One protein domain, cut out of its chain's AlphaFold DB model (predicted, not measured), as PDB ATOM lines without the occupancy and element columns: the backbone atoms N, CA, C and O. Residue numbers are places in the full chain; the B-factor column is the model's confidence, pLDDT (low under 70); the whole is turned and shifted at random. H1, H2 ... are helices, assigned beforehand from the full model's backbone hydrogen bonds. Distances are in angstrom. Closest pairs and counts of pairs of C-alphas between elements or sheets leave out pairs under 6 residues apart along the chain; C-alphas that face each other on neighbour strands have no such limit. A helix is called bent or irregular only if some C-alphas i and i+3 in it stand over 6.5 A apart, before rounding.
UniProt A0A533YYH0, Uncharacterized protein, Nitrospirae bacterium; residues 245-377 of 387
ATOM      1  N   VAL A 245      19.642 -32.956  26.917       89.00
ATOM      2  CA  VAL A 245      20.745 -32.104  26.465       89.00
ATOM      3  C   VAL A 245      21.908 -32.973  25.998       89.00
ATOM      4  O   VAL A 245      22.502 -32.657  24.975       89.00
ATOM      5  N   TRP A 246      22.204 -34.088  26.670       88.19
ATOM      6  CA  TRP A 246      23.239 -35.019  26.215       88.19
ATOM      7  C   TRP A 246      22.961 -35.538  24.804       88.19
ATOM      8  O   TRP A 246      23.797 -35.405  23.912       88.19
ATOM      9  N   ASP A 247      21.759 -36.062  24.572       86.19
ATOM     10  CA  ASP A 247      21.351 -36.531  23.249       86.19
ATOM     11  C   ASP A 247      21.338 -35.391  22.222       86.19
ATOM     12  O   ASP A 247      21.695 -35.602  21.062       86.19
ATOM     13  N   PHE A 248      20.979 -34.172  22.641       89.31
ATOM     14  CA  PHE A 248      21.034 -33.015  21.758       89.31
ATOM     15  C   PHE A 248      22.452 -32.690  21.321       89.31
ATOM     16  O   PHE A 248      22.690 -32.464  20.139       89.31
ATOM     17  N   LEU A 249      23.405 -32.698  22.251       90.44
ATOM     18  CA  LEU A 249      24.799 -32.470  21.914       90.44
ATOM     19  C   LEU A 249      25.329 -33.576  20.993       90.44
ATOM     20  O   LEU A 249      26.021 -33.252  20.039       90.44
ATOM     21  N   MET A 250      24.955 -34.844  21.198       88.94
ATOM     22  CA  MET A 250      25.315 -35.939  20.280       88.94
ATOM     23  C   MET A 250      24.736 -35.735  18.869       88.94
ATOM     24  O   MET A 250      25.410 -35.970  17.866       88.94
ATOM     25  N   LEU A 251      23.485 -35.272  18.772       88.88
ATOM     26  CA  LEU A 251      22.857 -34.924  17.496       88.88
ATOM     27  C   LEU A 251      23.579 -33.749  16.824       88.88
ATOM     28  O   LEU A 251      23.880 -33.818  15.632       88.88
ATOM     29  N   LEU A 252      23.874 -32.685  17.577       91.25
ATOM     30  CA  LEU A 252      24.603 -31.521  17.077       91.25
ATOM     31  C   LEU A 252      26.014 -31.885  16.636       91.25
ATOM     32  O   LEU A 252      26.428 -31.427  15.580       91.25
ATOM     33  N   GLU A 253      26.730 -32.717  17.392       89.56
ATOM     34  CA  GLU A 253      28.047 -33.230  17.019       89.56
ATOM     35  C   GLU A 253      27.986 -33.894  15.648       89.56
ATOM     36  O   GLU A 253      28.732 -33.515  14.745       89.56
ATOM     37  N   ARG A 254      27.065 -34.852  15.479       88.00
ATOM     38  CA  ARG A 254      26.893 -35.578  14.223       88.00
ATOM     39  C   ARG A 254      26.612 -34.614  13.075       88.00
ATOM     40  O   ARG A 254      27.313 -34.661  12.070       88.00
ATOM     41  N   LEU A 255      25.633 -33.723  13.225       88.69
ATOM     42  CA  LEU A 255      25.263 -32.771  12.172       88.69
ATOM     43  C   LEU A 255      26.393 -31.775  11.861       88.69
ATOM     44  O   LEU A 255      26.657 -31.490  10.698       88.69
ATOM     45  N   TYR A 256      27.077 -31.265  12.885       87.50
ATOM     46  CA  TYR A 256      28.146 -30.273  12.755       87.50
ATOM     47  C   TYR A 256      29.423 -30.854  12.138       87.50
ATOM     48  O   TYR A 256      30.088 -30.179  11.358       87.50
ATOM     49  N   LEU A 257      29.769 -32.098  12.480       86.81
ATOM     50  CA  LEU A 257      30.975 -32.780  12.000       86.81
ATOM     51  C   LEU A 257      30.745 -33.599  10.721       86.81
ATOM     52  O   LEU A 257      31.663 -34.292  10.273       86.81
ATOM     53  N   THR A 258      29.551 -33.550  10.118       87.50
ATOM     54  CA  THR A 258      29.305 -34.264   8.859       87.50
ATOM     55  C   THR A 258      30.064 -33.586   7.715       87.50
ATOM     56  O   THR A 258      29.618 -32.592   7.149       87.50
ATOM     57  N   ASN A 259      31.219 -34.154   7.359       80.31
ATOM     58  CA  ASN A 259      32.081 -33.653   6.281       80.31
ATOM     59  C   ASN A 259      31.630 -34.099   4.876       80.31
ATOM     60  O   ASN A 259      32.013 -33.472   3.893       80.31
ATOM     61  N   ASP A 260      30.824 -35.162   4.775       86.38
ATOM     62  CA  ASP A 260      30.233 -35.641   3.520       86.38
ATOM     63  C   ASP A 260      28.715 -35.795   3.672       86.38
ATOM     64  O   ASP A 260      28.187 -36.804   4.147       86.38
ATOM     65  N   TRP A 261      28.001 -34.747   3.264       86.25
ATOM     66  CA  TRP A 261      26.546 -34.696   3.358       86.25
ATOM     67  C   TRP A 261      25.853 -35.647   2.372       86.25
ATOM     68  O   TRP A 261      24.730 -36.088   2.616       86.25
ATOM     69  N   ASN A 262      26.514 -36.007   1.268       87.50
ATOM     70  CA  ASN A 262      25.960 -36.957   0.308       87.50
ATOM     71  C   ASN A 262      26.041 -38.385   0.849       87.50
ATOM     72  O   ASN A 262      25.057 -39.117   0.742       87.50
ATOM     73  N   ALA A 263      27.157 -38.753   1.485       87.69
ATOM     74  CA  ALA A 263      27.285 -40.027   2.190       87.69
ATOM     75  C   ALA A 263      26.230 -40.151   3.299       87.69
ATOM     76  O   ALA A 263      25.484 -41.128   3.331       87.69
ATOM     77  N   TYR A 264      26.050 -39.107   4.120       86.69
ATOM     78  CA  TYR A 264      25.010 -39.086   5.154       86.69
ATOM     79  C   TYR A 264      23.600 -39.358   4.587       86.69
ATOM     80  O   TYR A 264      22.856 -40.175   5.138       86.69
ATOM     81  N   LYS A 265      23.240 -38.740   3.449       86.06
ATOM     82  CA  LYS A 265      21.949 -38.957   2.758       86.06
ATOM     83  C   LYS A 265      21.777 -40.376   2.207       86.06
ATOM     84  O   LYS A 265      20.639 -40.804   2.003       86.06
ATOM     85  N   GLN A 266      22.869 -41.069   1.890       83.50
ATOM     86  CA  GLN A 266      22.851 -42.438   1.368       83.50
ATOM     87  C   GLN A 266      22.794 -43.478   2.492       83.50
ATOM     88  O   GLN A 266      22.063 -44.460   2.370       83.50
ATOM     89  N   GLU A 267      23.530 -43.249   3.580       82.56
ATOM     90  CA  GLU A 267      23.666 -44.180   4.704       82.56
ATOM     91  C   GLU A 267      22.492 -44.105   5.690       82.56
ATOM     92  O   GLU A 267      22.116 -45.109   6.300       82.56
ATOM     93  N   THR A 268      21.873 -42.930   5.829       79.12
ATOM     94  CA  THR A 268      20.764 -42.717   6.766       79.12
ATOM     95  C   THR A 268      19.433 -43.103   6.124       79.12
ATOM     96  O   THR A 268      19.045 -42.555   5.089       79.12
ATOM     97  N   LYS A 269      18.680 -44.019   6.753       78.69
ATOM     98  CA  LYS A 269      17.318 -44.360   6.304       78.69
ATOM     99  C   LYS A 269      16.416 -43.130   6.414       78.69
ATOM    100  O   LYS A 269      16.575 -42.318   7.318       78.69
ATOM    101  N   GLU A 270      15.411 -43.014   5.548       70.00
ATOM    102  CA  GLU A 270      14.545 -41.822   5.514       70.00
ATOM    103  C   GLU A 270      13.858 -41.532   6.861       70.00
ATOM    104  O   GLU A 270      13.672 -40.378   7.229       70.00
ATOM    105  N   VAL A 271      13.483 -42.561   7.626       67.19
ATOM    106  CA  VAL A 271      12.935 -42.399   8.981       67.19
ATOM    107  C   VAL A 271      13.960 -41.829   9.942       67.19
ATOM    108  O   VAL A 271      13.603 -40.962  10.730       67.19
ATOM    109  N   ASP A 272      15.209 -42.274   9.858       76.38
ATOM    110  CA  ASP A 272      16.265 -41.804  10.749       76.38
ATOM    111  C   ASP A 272      16.587 -40.333  10.441       76.38
ATOM    112  O   ASP A 272      16.656 -39.522  11.353       76.38
ATOM    113  N   ALA A 273      16.618 -39.938   9.163       80.88
ATOM    114  CA  ALA A 273      16.800 -38.538   8.764       80.88
ATOM    115  C   ALA A 273      15.607 -37.640   9.160       80.88
ATOM    116  O   ALA A 273      15.798 -36.494   9.571       80.88
ATOM    117  N   ARG A 274      14.367 -38.153   9.079       79.81
ATOM    118  CA  ARG A 274      13.178 -37.456   9.610       79.81
ATOM    119  C   ARG A 274      13.284 -37.252  11.118       79.81
ATOM    120  O   ARG A 274      12.949 -36.169  11.591       79.81
ATOM    121  N   PHE A 275      13.748 -38.264  11.854       78.25
ATOM    122  CA  PHE A 275      13.979 -38.148  13.291       78.25
ATOM    123  C   PHE A 275      15.110 -37.190  13.615       78.25
ATOM    124  O   PHE A 275      14.934 -36.389  14.515       78.25
ATOM    125  N   ASP A 276      16.204 -37.189  12.863       85.19
ATOM    126  CA  ASP A 276      17.303 -36.253  13.081       85.19
ATOM    127  C   ASP A 276      16.845 -34.801  12.903       85.19
ATOM    128  O   ASP A 276      17.155 -33.954  13.740       85.19
ATOM    129  N   LEU A 277      16.043 -34.516  11.869       85.94
ATOM    130  CA  LEU A 277      15.443 -33.193  11.690       85.94
ATOM    131  C   LEU A 277      14.455 -32.871  12.821       85.94
ATOM    132  O   LEU A 277      14.515 -31.790  13.398       85.94
ATOM    133  N   GLN A 278      13.554 -33.792  13.166       81.31
ATOM    134  CA  GLN A 278      12.564 -33.574  14.222       81.31
ATOM    135  C   GLN A 278      13.218 -33.387  15.597       81.31
ATOM    136  O   GLN A 278      12.885 -32.436  16.294       81.31
ATOM    137  N   ASP A 279      14.163 -34.246  15.974       81.75
ATOM    138  CA  ASP A 279      14.919 -34.163  17.222       81.75
ATOM    139  C   ASP A 279      15.748 -32.880  17.256       81.75
ATOM    140  O   ASP A 279      15.772 -32.220  18.292       81.75
ATOM    141  N   PHE A 280      16.340 -32.453  16.134       88.44
ATOM    142  CA  PHE A 280      17.060 -31.180  16.066       88.44
ATOM    143  C   PHE A 280      16.128 -30.017  16.391       88.44
ATOM    144  O   PHE A 280      16.437 -29.197  17.254       88.44
ATOM    145  N   ILE A 281      14.958 -29.972  15.755       85.12
ATOM    146  CA  ILE A 281      13.969 -28.923  15.986       85.12
ATOM    147  C   ILE A 281      13.437 -28.974  17.421       85.12
ATOM    148  O   ILE A 281      13.428 -27.952  18.108       85.12
ATOM    149  N   SER A 282      13.006 -30.142  17.892       79.31
ATOM    150  CA  SER A 282      12.470 -30.343  19.238       79.31
ATOM    151  C   SER A 282      13.479 -29.932  20.306       79.31
ATOM    152  O   SER A 282      13.162 -29.101  21.154       79.31
ATOM    153  N   LEU A 283      14.704 -30.456  20.236       83.38
ATOM    154  CA  LEU A 283      15.771 -30.168  21.192       83.38
ATOM    155  C   LEU A 283      16.295 -28.728  21.059       83.38
ATOM    156  O   LEU A 283      16.664 -28.123  22.064       83.38
ATOM    157  N   SER A 284      16.218 -28.116  19.873       86.69
ATOM    158  CA  SER A 284      16.511 -26.689  19.711       86.69
ATOM    159  C   SER A 284      15.513 -25.784  20.436       86.69
ATOM    160  O   SER A 284      15.930 -24.705  20.853       86.69
ATOM    161  N   HIS A 285      14.240 -26.168  20.604       82.00
ATOM    162  CA  HIS A 285      13.304 -25.377  21.422       82.00
ATOM    163  C   HIS A 285      13.737 -25.382  22.888       82.00
ATOM    164  O   HIS A 285      13.762 -24.351  23.541       82.00
ATOM    165  N   ILE A 286      14.166 -26.536  23.393       78.06
ATOM    166  CA  ILE A 286      14.643 -26.680  24.775       78.06
ATOM    167  C   ILE A 286      15.898 -25.833  25.035       78.06
ATOM    168  O   ILE A 286      16.090 -25.322  26.140       78.06
ATOM    169  N   ALA A 287      16.727 -25.639  24.007       84.56
ATOM    170  CA  ALA A 287      17.899 -24.777  24.056       84.56
ATOM    171  C   ALA A 287      17.592 -23.277  23.864       84.56
ATOM    172  O   ALA A 287      18.533 -22.489  23.840       84.56
ATOM    173  N   GLU A 288      16.332 -22.834  23.782       84.19
ATOM    174  CA  GLU A 288      15.993 -21.398  23.687       84.19
ATOM    175  C   GLU A 288      16.457 -20.585  24.902       84.19
ATOM    176  O   GLU A 288      16.733 -19.395  24.781       84.19
ATOM    177  N   GLY A 289      16.622 -21.228  26.065       79.19
ATOM    178  CA  GLY A 289      17.268 -20.608  27.230       79.19
ATOM    179  C   GLY A 289      18.768 -20.326  27.039       79.19
ATOM    180  O   GLY A 289      19.350 -19.580  27.821       79.19
ATOM    181  N   VAL A 290      19.394 -20.918  26.020       87.94
ATOM    182  CA  VAL A 290      20.821 -20.788  25.672       87.94
ATOM    183  C   VAL A 290      21.003 -19.975  24.390       87.94
ATOM    184  O   VAL A 290      21.934 -19.181  24.279       87.94
ATOM    185  N   TYR A 291      20.120 -20.177  23.414       90.81
ATOM    186  CA  TYR A 291      20.215 -19.610  22.078       90.81
ATOM    187  C   TYR A 291      18.842 -19.215  21.545       90.81
ATOM    188  O   TYR A 291      17.985 -20.064  21.298       90.81
ATOM    189  N   GLN A 292      18.665 -17.924  21.287       89.50
ATOM    190  CA  GLN A 292      17.470 -17.418  20.631       89.50
ATOM    191  C   GLN A 292      17.638 -17.475  19.110       89.50
ATOM    192  O   GLN A 292      18.580 -16.902  18.557       89.50
ATOM    193  N   ARG A 293      16.702 -18.147  18.434       90.81
ATOM    194  CA  ARG A 293      16.657 -18.212  16.969       90.81
ATOM    195  C   ARG A 293      16.454 -16.827  16.363       90.81
ATOM    196  O   ARG A 293      15.694 -16.006  16.872       90.81
ATOM    197  N   THR A 294      17.102 -16.596  15.233       92.81
ATOM    198  CA  THR A 294      16.893 -15.430  14.371       92.81
ATOM    199  C   THR A 294      15.549 -15.514  13.642       92.81
ATOM    200  O   THR A 294      14.984 -16.590  13.462       92.81
ATOM    201  N   GLU A 295      15.060 -14.393  13.105       93.44
ATOM    202  CA  GLU A 295      13.828 -14.368  12.295       93.44
ATOM    203  C   GLU A 295      13.883 -15.282  11.058       93.44
ATOM    204  O   GLU A 295      12.858 -15.757  10.570       93.44
ATOM    205  N   LYS A 296      15.077 -15.509  10.497       93.88
ATOM    206  CA  LYS A 296      15.260 -16.419   9.355       93.88
ATOM    207  C   LYS A 296      15.100 -17.875   9.785       93.88
ATOM    208  O   LYS A 296      14.420 -18.632   9.100       93.88
ATOM    209  N   GLU A 297      15.701 -18.244  10.912       94.44
ATOM    210  CA  GLU A 297      15.592 -19.590  11.483       94.44
ATOM    211  C   GLU A 297      14.170 -19.869  11.968       94.44
ATOM    212  O   GLU A 297      13.652 -20.954  11.734       94.44
ATOM    213  N   GLU A 298      13.497 -18.875  12.553       92.06
ATOM    214  CA  GLU A 298      12.099 -19.014  12.962       92.06
ATOM    215  C   GLU A 298      11.169 -19.185  11.751       92.06
ATOM    216  O   GLU A 298      10.302 -20.052  11.768       92.06
ATOM    217  N   ARG A 299      11.380 -18.449  10.650       92.81
ATOM    218  CA  ARG A 299      10.627 -18.681   9.402       92.81
ATOM    219  C   ARG A 299      10.854 -20.083   8.840       92.81
ATOM    220  O   ARG A 299       9.883 -20.777   8.552       92.81
ATOM    221  N   LEU A 300      12.113 -20.517   8.745       93.75
ATOM    222  CA  LEU A 300      12.456 -21.866   8.287       93.75
ATOM    223  C   LEU A 300      11.809 -22.938   9.174       93.75
ATOM    224  O   LEU A 300      11.274 -23.921   8.668       93.75
ATOM    225  N   LEU A 301      11.800 -22.728  10.489       90.38
ATOM    226  CA  LEU A 301      11.121 -23.600  11.436       90.38
ATOM    227  C   LEU A 301       9.619 -23.717  11.138       90.38
ATOM    228  O   LEU A 301       9.091 -24.828  11.156       90.38
ATOM    229  N   GLN A 302       8.921 -22.610  10.870       87.12
ATOM    230  CA  GLN A 302       7.490 -22.654  10.536       87.12
ATOM    231  C   GLN A 302       7.228 -23.380   9.208       87.12
ATOM    232  O   GLN A 302       6.302 -24.183   9.123       87.12
ATOM    233  N   GLU A 303       8.080 -23.189   8.198       91.06
ATOM    234  CA  GLU A 303       7.985 -23.940   6.938       91.06
ATOM    235  C   GLU A 303       8.168 -25.450   7.149       91.06
ATOM    236  O   GLU A 303       7.368 -26.250   6.661       91.06
ATOM    237  N   ILE A 304       9.174 -25.846   7.940       88.50
ATOM    238  CA  ILE A 304       9.414 -27.249   8.304       88.50
ATOM    239  C   ILE A 304       8.193 -27.822   9.037       88.50
ATOM    240  O   ILE A 304       7.704 -28.893   8.670       88.50
ATOM    241  N   LYS A 305       7.666 -27.106  10.044       82.31
ATOM    242  CA  LYS A 305       6.463 -27.496  10.808       82.31
ATOM    243  C   LYS A 305       5.274 -27.773   9.884       82.31
ATOM    244  O   LYS A 305       4.565 -28.762  10.068       82.31
ATOM    245  N   GLU A 306       5.097 -26.944   8.863       83.00
ATOM    246  CA  GLU A 306       4.022 -27.090   7.886       83.00
ATOM    247  C   GLU A 306       4.266 -28.240   6.909       83.00
ATOM    248  O   GLU A 306       3.335 -28.990   6.605       83.00
ATOM    249  N   ALA A 307       5.510 -28.478   6.497       84.50
ATOM    250  CA  ALA A 307       5.859 -29.637   5.682       84.50
ATOM    251  C   ALA A 307       5.621 -30.969   6.410       84.50
ATOM    252  O   ALA A 307       5.214 -31.950   5.777       84.50
ATOM    253  N   PHE A 308       5.792 -31.008   7.736       78.69
ATOM    254  CA  PHE A 308       5.478 -32.182   8.558       78.69
ATOM    255  C   PHE A 308       3.994 -32.593   8.516       78.69
ATOM    256  O   PHE A 308       3.669 -33.716   8.900       78.69
ATOM    257  N   ARG A 309       3.095 -31.760   7.967       74.31
ATOM    258  CA  ARG A 309       1.691 -32.136   7.711       74.31
ATOM    259  C   ARG A 309       1.515 -33.140   6.566       74.31
ATOM    260  O   ARG A 309       0.437 -33.710   6.438       74.31
ATOM    261  N   GLY A 310       2.540 -33.367   5.742       75.75
ATOM    262  CA  GLY A 310       2.507 -34.427   4.729       75.75
ATOM    263  C   GLY A 310       3.593 -34.331   3.661       75.75
ATOM    264  O   GLY A 310       4.113 -35.357   3.237       75.75
ATOM    265  N   ALA A 311       3.996 -33.121   3.266       83.31
ATOM    266  CA  ALA A 311       4.989 -32.923   2.205       83.31
ATOM    267  C   ALA A 311       6.367 -33.519   2.549       83.31
ATOM    268  O   ALA A 311       7.064 -34.005   1.660       83.31
ATOM    269  N   ILE A 312       6.732 -33.554   3.838       83.38
ATOM    270  CA  ILE A 312       8.015 -34.093   4.323       83.38
ATOM    271  C   ILE A 312       8.210 -35.590   4.022       83.38
ATOM    272  O   ILE A 312       9.316 -36.105   4.151       83.38
ATOM    273  N   GLN A 313       7.145 -36.311   3.647       79.56
ATOM    274  CA  GLN A 313       7.231 -37.716   3.241       79.56
ATOM    275  C   GLN A 313       8.024 -37.892   1.941       79.56
ATOM    276  O   GLN A 313       8.568 -38.964   1.692       79.56
ATOM    277  N   GLN A 314       8.111 -36.851   1.109       86.88
ATOM    278  CA  GLN A 314       8.928 -36.888  -0.095       86.88
ATOM    279  C   GLN A 314      10.404 -36.711   0.265       86.88
ATOM    280  O   GLN A 314      10.803 -35.696   0.837       86.88
ATOM    281  N   ARG A 315      11.233 -37.674  -0.151       84.12
ATOM    282  CA  ARG A 315      12.679 -37.699   0.105       84.12
ATOM    283  C   ARG A 315      13.377 -36.386  -0.261       84.12
ATOM    284  O   ARG A 315      14.171 -35.866   0.517       84.12
ATOM    285  N   ALA A 316      13.056 -35.840  -1.434       87.31
ATOM    286  CA  ALA A 316      13.632 -34.584  -1.909       87.31
ATOM    287  C   ALA A 316      13.307 -33.405  -0.976       87.31
ATOM    288  O   ALA A 316      14.186 -32.604  -0.686       87.31
ATOM    289  N   VAL A 317      12.079 -33.344  -0.452       90.12
ATOM    290  CA  VAL A 317      11.625 -32.280   0.455       90.12
ATOM    291  C   VAL A 317      12.320 -32.384   1.814       90.12
ATOM    292  O   VAL A 317      12.796 -31.381   2.338       90.12
ATOM    293  N   LEU A 318      12.424 -33.591   2.383       88.19
ATOM    294  CA  LEU A 318      13.135 -33.814   3.647       88.19
ATOM    295  C   LEU A 318      14.596 -33.355   3.576       88.19
ATOM    296  O   LEU A 318      15.064 -32.634   4.458       88.19
ATOM    297  N   TYR A 319      15.313 -33.787   2.537       89.50
ATOM    298  CA  TYR A 319      16.725 -33.448   2.404       89.50
ATOM    299  C   TYR A 319      16.951 -31.988   2.009       89.50
ATOM    300  O   TYR A 319      17.942 -31.423   2.456       89.50
ATOM    301  N   ASP A 320      16.028 -31.359   1.276       92.44
ATOM    302  CA  ASP A 320      16.060 -29.910   1.040       92.44
ATOM    303  C   ASP A 320      15.971 -29.127   2.359       92.44
ATOM    304  O   ASP A 320      16.787 -28.244   2.612       92.44
ATOM    305  N   TYR A 321      15.060 -29.487   3.271       93.00
ATOM    306  CA  TYR A 321      14.991 -28.819   4.576       93.00
ATOM    307  C   TYR A 321      16.250 -29.015   5.416       93.00
ATOM    308  O   TYR A 321      16.729 -28.065   6.036       93.00
ATOM    309  N   LEU A 322      16.804 -30.226   5.419       89.19
ATOM    310  CA  LEU A 322      18.081 -30.513   6.064       89.19
ATOM    311  C   LEU A 322      19.219 -29.653   5.475       89.19
ATOM    312  O   LEU A 322      19.973 -29.041   6.232       89.19
ATOM    313  N   ASP A 323      19.291 -29.521   4.147       90.25
ATOM    314  CA  ASP A 323      20.255 -28.649   3.462       90.25
ATOM    315  C   ASP A 323      20.063 -27.179   3.863       90.25
ATOM    316  O   ASP A 323      21.029 -26.474   4.163       90.25
ATOM    317  N   ARG A 324      18.813 -26.715   3.935       94.25
ATOM    318  CA  ARG A 324      18.470 -25.339   4.318       94.25
ATOM    319  C   ARG A 324      18.830 -25.025   5.772       94.25
ATOM    320  O   ARG A 324      19.302 -23.919   6.030       94.25
ATOM    321  N   VAL A 325      18.664 -25.973   6.699       92.25
ATOM    322  CA  VAL A 325      19.077 -25.830   8.113       92.25
ATOM    323  C   VAL A 325      20.594 -25.661   8.234       92.25
ATOM    324  O   VAL A 325      21.076 -24.833   9.012       92.25
ATOM    325  N   VAL A 326      21.367 -26.411   7.447       88.38
ATOM    326  CA  VAL A 326      22.831 -26.280   7.414       88.38
ATOM    327  C   VAL A 326      23.233 -24.954   6.761       88.38
ATOM    328  O   VAL A 326      24.021 -24.189   7.325       88.38
ATOM    329  N   ALA A 327      22.659 -24.645   5.597       90.31
ATOM    330  CA  ALA A 327      22.964 -23.439   4.832       90.31
ATOM    331  C   ALA A 327      22.614 -22.149   5.590       90.31
ATOM    332  O   ALA A 327      23.306 -21.142   5.436       90.31
ATOM    333  N   SER A 328      21.594 -22.173   6.457       92.31
ATOM    334  CA  SER A 328      21.230 -21.031   7.301       92.31
ATOM    335  C   SER A 328      22.211 -20.769   8.447       92.31
ATOM    336  O   SER A 328      22.051 -19.775   9.150       92.31
ATOM    337  N   LYS A 329      23.216 -21.637   8.643       91.62
ATOM    338  CA  LYS A 329      24.172 -21.607   9.762       91.62
ATOM    339  C   LYS A 329      23.546 -21.814  11.140       91.62
ATOM    340  O   LYS A 329      24.214 -21.573  12.142       91.62
ATOM    341  N   TRP A 330      22.321 -22.331  11.210       93.94
ATOM    342  CA  TRP A 330      21.620 -22.529  12.480       93.94
ATOM    343  C   TRP A 330      22.372 -23.492  13.405       93.94
ATOM    344  O   TRP A 330      22.660 -23.147  14.550       93.94
ATOM    345  N   ILE A 331      22.781 -24.659  12.891       92.12
ATOM    346  CA  ILE A 331      23.568 -25.643  13.659       92.12
ATOM    347  C   ILE A 331      24.855 -24.999  14.194       92.12
ATOM    348  O   ILE A 331      25.155 -25.104  15.380       92.12
ATOM    349  N   GLU A 332      25.591 -24.278  13.344       91.06
ATOM    350  CA  GLU A 332      26.845 -23.615  13.717       91.06
ATOM    351  C   GLU A 332      26.625 -22.536  14.791       91.06
ATOM    352  O   GLU A 332      27.354 -22.491  15.781       91.06
ATOM    353  N   ASN A 333      25.614 -21.680  14.632       91.81
ATOM    354  CA  ASN A 333      25.302 -20.618  15.590       91.81
ATOM    355  C   ASN A 333      24.942 -21.187  16.967       91.81
ATOM    356  O   ASN A 333      25.433 -20.697  17.985       91.81
ATOM    357  N   LEU A 334      24.134 -22.246  16.993       92.12
ATOM    358  CA  LEU A 334      23.743 -22.918  18.225       92.12
ATOM    359  C   LEU A 334      24.927 -23.612  18.907       92.12
ATOM    360  O   LEU A 334      25.098 -23.485  20.118       92.12
ATOM    361  N   VAL A 335      25.787 -24.281  18.134       91.50
ATOM    362  CA  VAL A 335      27.044 -24.861  18.632       91.50
ATOM    363  C   VAL A 335      27.903 -23.795  19.316       91.50
ATOM    364  O   VAL A 335      28.388 -24.019  20.426       91.50
ATOM    365  N   TRP A 336      28.053 -22.617  18.709       91.31
ATOM    366  CA  TRP A 336      28.813 -21.519  19.311       91.31
ATOM    367  C   TRP A 336      28.141 -20.913  20.545       91.31
ATOM    368  O   TRP A 336      28.847 -20.529  21.476       91.31
ATOM    369  N   ALA A 337      26.810 -20.858  20.597       91.62
ATOM    370  CA  ALA A 337      26.092 -20.423  21.794       91.62
ATOM    371  C   ALA A 337      26.337 -21.384  22.971       91.62
ATOM    372  O   ALA A 337      26.683 -20.948  24.070       91.62
ATOM    373  N   ILE A 338      26.255 -22.695  22.721       91.31
ATOM    374  CA  ILE A 338      26.563 -23.729  23.715       91.31
ATOM    375  C   ILE A 338      28.031 -23.643  24.144       91.31
ATOM    376  O   ILE A 338      28.312 -23.670  25.340       91.31
ATOM    377  N   ALA A 339      28.970 -23.487  23.205       90.69
ATOM    378  CA  ALA A 339      30.389 -23.311  23.520       90.69
ATOM    379  C   ALA A 339      30.639 -22.066  24.387       90.69
ATOM    380  O   ALA A 339      31.428 -22.118  25.328       90.69
ATOM    381  N   GLY A 340      29.932 -20.966  24.119       89.81
ATOM    382  CA  GLY A 340      29.979 -19.757  24.939       89.81
ATOM    383  C   GLY A 340      29.526 -20.006  26.373       89.81
ATOM    384  O   GLY A 340      30.208 -19.588  27.305       89.81
ATOM    385  N   VAL A 341      28.429 -20.745  26.556       89.19
ATOM    386  CA  VAL A 341      27.908 -21.097  27.885       89.19
ATOM    387  C   VAL A 341      28.811 -22.085  28.618       89.19
ATOM    388  O   VAL A 341      29.068 -21.902  29.800       89.19
ATOM    389  N   VAL A 342      29.289 -23.130  27.938       88.31
ATOM    390  CA  VAL A 342      30.034 -24.233  28.560       88.31
ATOM    391  C   VAL A 342      31.500 -23.884  28.792       88.31
ATOM    392  O   VAL A 342      32.060 -24.286  29.805       88.31
ATOM    393  N   LEU A 343      32.133 -23.186  27.848       87.06
ATOM    394  CA  LEU A 343      33.582 -22.962  27.828       87.06
ATOM    395  C   LEU A 343      33.973 -21.495  28.040       87.06
ATOM    396  O   LEU A 343      35.168 -21.210  28.162       87.06
ATOM    397  N   GLY A 344      33.012 -20.566  28.045       86.25
ATOM    398  CA  GLY A 344      33.278 -19.130  28.153       86.25
ATOM    399  C   GLY A 344      33.993 -18.536  26.935       86.25
ATOM    400  O   GLY A 344      34.715 -17.555  27.086       86.25
ATOM    401  N   ILE A 345      33.849 -19.144  25.751       85.38
ATOM    402  CA  ILE A 345      34.545 -18.737  24.518       85.38
ATOM    403  C   ILE A 345      33.547 -18.124  23.537       85.38
ATOM    404  O   ILE A 345      32.517 -18.735  23.251       85.38
ATOM    405  N   LYS A 346      33.870 -16.979  22.932       82.94
ATOM    406  CA  LYS A 346      33.102 -16.451  21.796       82.94
ATOM    407  C   LYS A 346      33.624 -16.976  20.464       82.94
ATOM    408  O   LYS A 346      34.777 -17.386  20.316       82.94
ATOM    409  N   LYS A 347      32.757 -16.913  19.452       79.94
ATOM    410  CA  LYS A 347      33.088 -17.297  18.080       79.94
ATOM    411  C   LYS A 347      34.396 -16.631  17.635       79.94
ATOM    412  O   LYS A 347      34.527 -15.416  17.739       79.94
ATOM    413  N   PHE A 348      35.331 -17.444  17.139       78.56
ATOM    414  CA  PHE A 348      36.654 -17.038  16.641       78.56
ATOM    415  C   PHE A 348      37.697 -16.589  17.682       78.56
ATOM    416  O   PHE A 348      38.827 -16.315  17.288       78.56
ATOM    417  N   GLU A 349      37.392 -16.559  18.986       81.12
ATOM    418  CA  GLU A 349      38.401 -16.218  20.010       81.12
ATOM    419  C   GLU A 349      39.473 -17.309  20.151       81.12
ATOM    420  O   GLU A 349      40.648 -17.007  20.359       81.12
ATOM    421  N   ARG A 350      39.082 -18.582  20.014       83.25
ATOM    422  CA  ARG A 350      40.012 -19.713  19.903       83.25
ATOM    423  C   ARG A 350      39.385 -20.901  19.170       83.25
ATOM    424  O   ARG A 350      38.162 -21.057  19.200       83.25
ATOM    425  N   PRO A 351      40.202 -21.765  18.545       80.12
ATOM    426  CA  PRO A 351      39.728 -23.057  18.069       80.12
ATOM    427  C   PRO A 351      39.261 -23.931  19.245       80.12
ATOM    428  O   PRO A 351      39.861 -23.904  20.321       80.12
ATOM    429  N   PHE A 352      38.206 -24.719  19.026       84.81
ATOM    430  CA  PHE A 352      37.755 -25.770  19.943       84.81
ATOM    431  C   PHE A 352      37.216 -26.968  19.146       84.81
ATOM    432  O   PHE A 352      36.841 -26.832  17.979       84.81
ATOM    433  N   SER A 353      37.192 -28.145  19.772       83.06
ATOM    434  CA  SER A 353      36.689 -29.390  19.188       83.06
ATOM    435  C   SER A 353      35.421 -29.826  19.918       83.06
ATOM    436  O   SER A 353      35.505 -30.270  21.063       83.06
ATOM    437  N   PHE A 354      34.264 -29.778  19.245       83.94
ATOM    438  CA  PHE A 354      32.943 -30.034  19.845       83.94
ATOM    439  C   PHE A 354      32.908 -31.278  20.745       83.94
ATOM    440  O   PHE A 354      32.677 -31.171  21.948       83.94
ATOM    441  N   ALA A 355      33.236 -32.439  20.178       76.75
ATOM    442  CA  ALA A 355      33.176 -33.731  20.855       76.75
ATOM    443  C   ALA A 355      34.042 -33.829  22.117       76.75
ATOM    444  O   ALA A 355      33.705 -34.525  23.066       76.75
ATOM    445  N   ARG A 356      35.201 -33.166  22.111       75.88
ATOM    446  CA  ARG A 356      36.214 -33.312  23.164       75.88
ATOM    447  C   ARG A 356      36.023 -32.299  24.281       75.88
ATOM    448  O   ARG A 356      36.271 -32.629  25.435       75.88
ATOM    449  N   ASP A 357      35.601 -31.088  23.929       84.06
ATOM    450  CA  ASP A 357      35.544 -29.972  24.869       84.06
ATOM    451  C   ASP A 357      34.148 -29.785  25.487       84.06
ATOM    452  O   ASP A 357      34.052 -29.352  26.631       84.06
ATOM    453  N   ILE A 358      33.064 -30.100  24.760       84.56
ATOM    454  CA  ILE A 358      31.684 -29.810  25.202       84.56
ATOM    455  C   ILE A 358      30.989 -31.044  25.790       84.56
ATOM    456  O   ILE A 358      30.266 -30.925  26.781       84.56
ATOM    457  N   LEU A 359      31.194 -32.229  25.210       83.38
ATOM    458  CA  LEU A 359      30.555 -33.467  25.673       83.38
ATOM    459  C   LEU A 359      31.246 -34.009  26.930       83.38
ATOM    460  O   LEU A 359      32.085 -34.906  26.870       83.38
ATOM    461  N   THR A 360      30.879 -33.476  28.095       77.06
ATOM    462  CA  THR A 360      31.420 -33.918  29.388       77.06
ATOM    463  C   THR A 360      30.346 -34.587  30.233       77.06
ATOM    464  O   THR A 360      29.345 -33.953  30.563       77.06
ATOM    465  N   SER A 361      30.560 -35.841  30.630       77.94
ATOM    466  CA  SER A 361      29.743 -36.482  31.663       77.94
ATOM    467  C   SER A 361      30.486 -36.422  32.997       77.94
ATOM    468  O   SER A 361      31.612 -36.921  33.081       77.94
ATOM    469  N   PRO A 362      29.903 -35.820  34.048       80.06
ATOM    470  CA  PRO A 362      28.586 -35.155  34.108       80.06
ATOM    471  C   PRO A 362      28.539 -33.746  33.482       80.06
ATOM    472  O   PRO A 362      29.521 -32.999  33.515       80.06
ATOM    473  N   MET A 363      27.354 -33.377  32.982       85.94
ATOM    474  CA  MET A 363      27.083 -32.120  32.272       85.94
ATOM    475  C   MET A 363      27.276 -30.881  33.163       85.94
ATOM    476  O   MET A 363      27.023 -30.930  34.372       85.94
ATOM    477  N   PRO A 364      27.742 -29.752  32.601       87.88
ATOM    478  CA  PRO A 364      28.018 -28.560  33.384       87.88
ATOM    479  C   PRO A 364      26.725 -27.821  33.774       87.88
ATOM    480  O   PRO A 364      25.869 -27.580  32.919       87.88
ATOM    481  N   PRO A 365      26.606 -27.367  35.037       90.50
ATOM    482  CA  PRO A 365      25.439 -26.629  35.520       90.50
ATOM    483  C   PRO A 365      25.054 -25.406  34.674       90.50
ATOM    484  O   PRO A 365      23.873 -25.138  34.481       90.50
ATOM    485  N   GLN A 366      26.042 -24.697  34.116       89.38
ATOM    486  CA  GLN A 366      25.836 -23.515  33.268       89.38
ATOM    487  C   GLN A 366      24.957 -23.786  32.043       89.38
ATOM    488  O   GLN A 366      24.219 -22.902  31.621       89.38
ATOM    489  N   LEU A 367      25.010 -24.999  31.488       90.69
ATOM    490  CA  LEU A 367      24.173 -25.402  30.360       90.69
ATOM    491  C   LEU A 367      22.790 -25.884  30.821       90.69
ATOM    492  O   LEU A 367      21.784 -25.618  30.168       90.69
ATOM    493  N   LEU A 368      22.733 -26.573  31.960       91.56
ATOM    494  CA  LEU A 368      21.514 -27.206  32.463       91.56
ATOM    495  C   LEU A 368      20.536 -26.211  33.103       91.56
ATOM    496  O   LEU A 368      19.326 -26.356  32.936       91.56
ATOM    497  N   ILE A 369      21.032 -25.184  33.803       91.69
ATOM    498  CA  ILE A 369      20.186 -24.190  34.484       91.69
ATOM    499  C   ILE A 369      19.274 -23.444  33.496       91.69
ATOM    500  O   ILE A 369      18.058 -23.436  33.724       91.69
ATOM    501  N   PRO A 370      19.784 -22.836  32.401       91.00
ATOM    502  CA  PRO A 370      18.927 -22.123  31.456       91.00
ATOM    503  C   PRO A 370      17.935 -23.058  30.764       91.00
ATOM    504  O   PRO A 370      16.764 -22.710  30.620       91.00
ATOM    505  N   VAL A 371      18.377 -24.268  30.406       89.81
ATOM    506  CA  VAL A 371      17.523 -25.295  29.799       89.81
ATOM    507  C   VAL A 371      16.372 -25.674  30.730       89.81
ATOM    508  O   VAL A 371      15.211 -25.601  30.332       89.81
ATOM    509  N   LYS A 372      16.654 -26.022  31.990       89.81
ATOM    510  CA  LYS A 372      15.608 -26.418  32.943       89.81
ATOM    511  C   LYS A 372      14.640 -25.280  33.229       89.81
ATOM    512  O   LYS A 372      13.438 -25.521  33.277       89.81
ATOM    513  N   ARG A 373      15.125 -24.041  33.364       88.25
ATOM    514  CA  ARG A 373      14.258 -22.858  33.506       88.25
ATOM    515  C   ARG A 373      13.333 -22.688  32.311       88.25
ATOM    516  O   ARG A 373      12.139 -22.479  32.505       88.25
ATOM    517  N   HIS A 374      13.865 -22.809  31.099       87.38
ATOM    518  CA  HIS A 374      13.067 -22.704  29.884       87.38
ATOM    519  C   HIS A 374      12.000 -23.805  29.817       87.38
ATOM    520  O   HIS A 374      10.821 -23.514  29.630       87.38
ATOM    521  N   VAL A 375      12.387 -25.062  30.048       83.81
ATOM    522  CA  VAL A 375      11.462 -26.205  30.048       83.81
ATOM    523  C   VAL A 375      10.400 -26.067  31.139       83.81
ATOM    524  O   VAL A 375       9.223 -26.316  30.891       83.81
ATOM    525  N   GLN A 376      10.782 -25.616  32.333       84.62
ATOM    526  CA  GLN A 376       9.846 -25.377  33.424       84.62
ATOM    527  C   GLN A 376       8.867 -24.246  33.090       84.62
ATOM    528  O   GLN A 376       7.667 -24.430  33.269       84.62
ATOM    529  N   ALA A 377       9.343 -23.126  32.539       85.38
ATOM    530  CA  ALA A 377       8.488 -22.030  32.086       85.38
ATOM    531  C   ALA A 377       7.528 -22.482  30.974       85.38
ATOM    532  O   ALA A 377       6.350 -22.132  30.983       85.38
TER     533      ALA A 377
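What this domain is: This is residues 245 to 377 of the 387 residues of an uncharacterized protein of Nitrospirae bacterium (UniProt A0A533YYH0). One long helix, H3, runs through the domain from a helical hairpin of H4 and H5 towards the other end, where H8 crosses its last residues. H1 crosses H3 on the way, and H6 packs on both H1 and H8, while the small helices H2 and H7 sit at the outside. The printed part has 133 residues with eight named helices, H1 to H8 in chain order, and no named strand; the class is all helix. It is compact, with a radius of gyration of the C-alphas of 15.0 A, and spans 41 by 34 by 25 A.

How they stand to each other: H1, residues 245 to 256, touches H3, residues 270 to 289, at a steep tilt of 60 degrees, opposite ways; their closest C-alphas, of Phe 248 and Leu 283, are 6.0 A apart. H2, residues 261 to 267, touches no helix. H3 is the hub, touching three helices. With its residues 270 to 277 alone it touches H5, residues 315 to 327, the same way at a shallow tilt of 34.8 degrees, only just short of steep; the closest C-alphas, of Leu 277 and Leu 322, are 6.8 A apart. H4, residues 295 to 307, forms a hairpin with H5 at a shallow tilt of 11 degrees, and the closest C-alphas, of Ile 304 and Tyr 321, are 6.9 A apart. H6, residues 330 to 343, touches H1 at a steep tilt of 51 degrees, closest at the C-alphas of Tyr 256 and Ile 331, 6.6 A. H7, residues 354 to 357, is close to H1 but not clearly touching, with the C-alphas of Glu 253 and Ala 355 at 6.4 A. H8, residues 365 to 377, stands about perpendicular to H3, at 87 degrees, and touches its residues 286 to 289 alone; the closest C-alphas, of Gly 289 and Pro 370, are 4.8 A apart. H8 also touches H6, closest at the C-alphas of Val 341 and Leu 367, 6.2 A. Every O i to N i+4 pair is within hydrogen-bond range in H1, H2, H4, H5 and H6; in H3 it is 14 of 16, in H8 7 of 9, and H7 is too short for such a pair.

Where its parts are: H1 begins at C-alpha 245, (20.745, -32.104, 26.465), and is 15.7 A long. H2 measures 10.0 A. H3 measures 30.5 A and is irregular, with C-alphas 286 and 289 7.1 A apart. H4 measures 18.4 A, H5 18.2 A, H6 19.5 A and H7 5.7 A. H8 measures 17.9 A and ends at C-alpha 377, (8.488, -22.030, 32.086).

The domain as a whole: The two C-alphas farthest apart, of Gly 310 and Glu 349, are 43.1 A apart. The printed part has no cut, and no link is long. The mean pLDDT of the printed part is 86.2, and residue 271 alone is under 70.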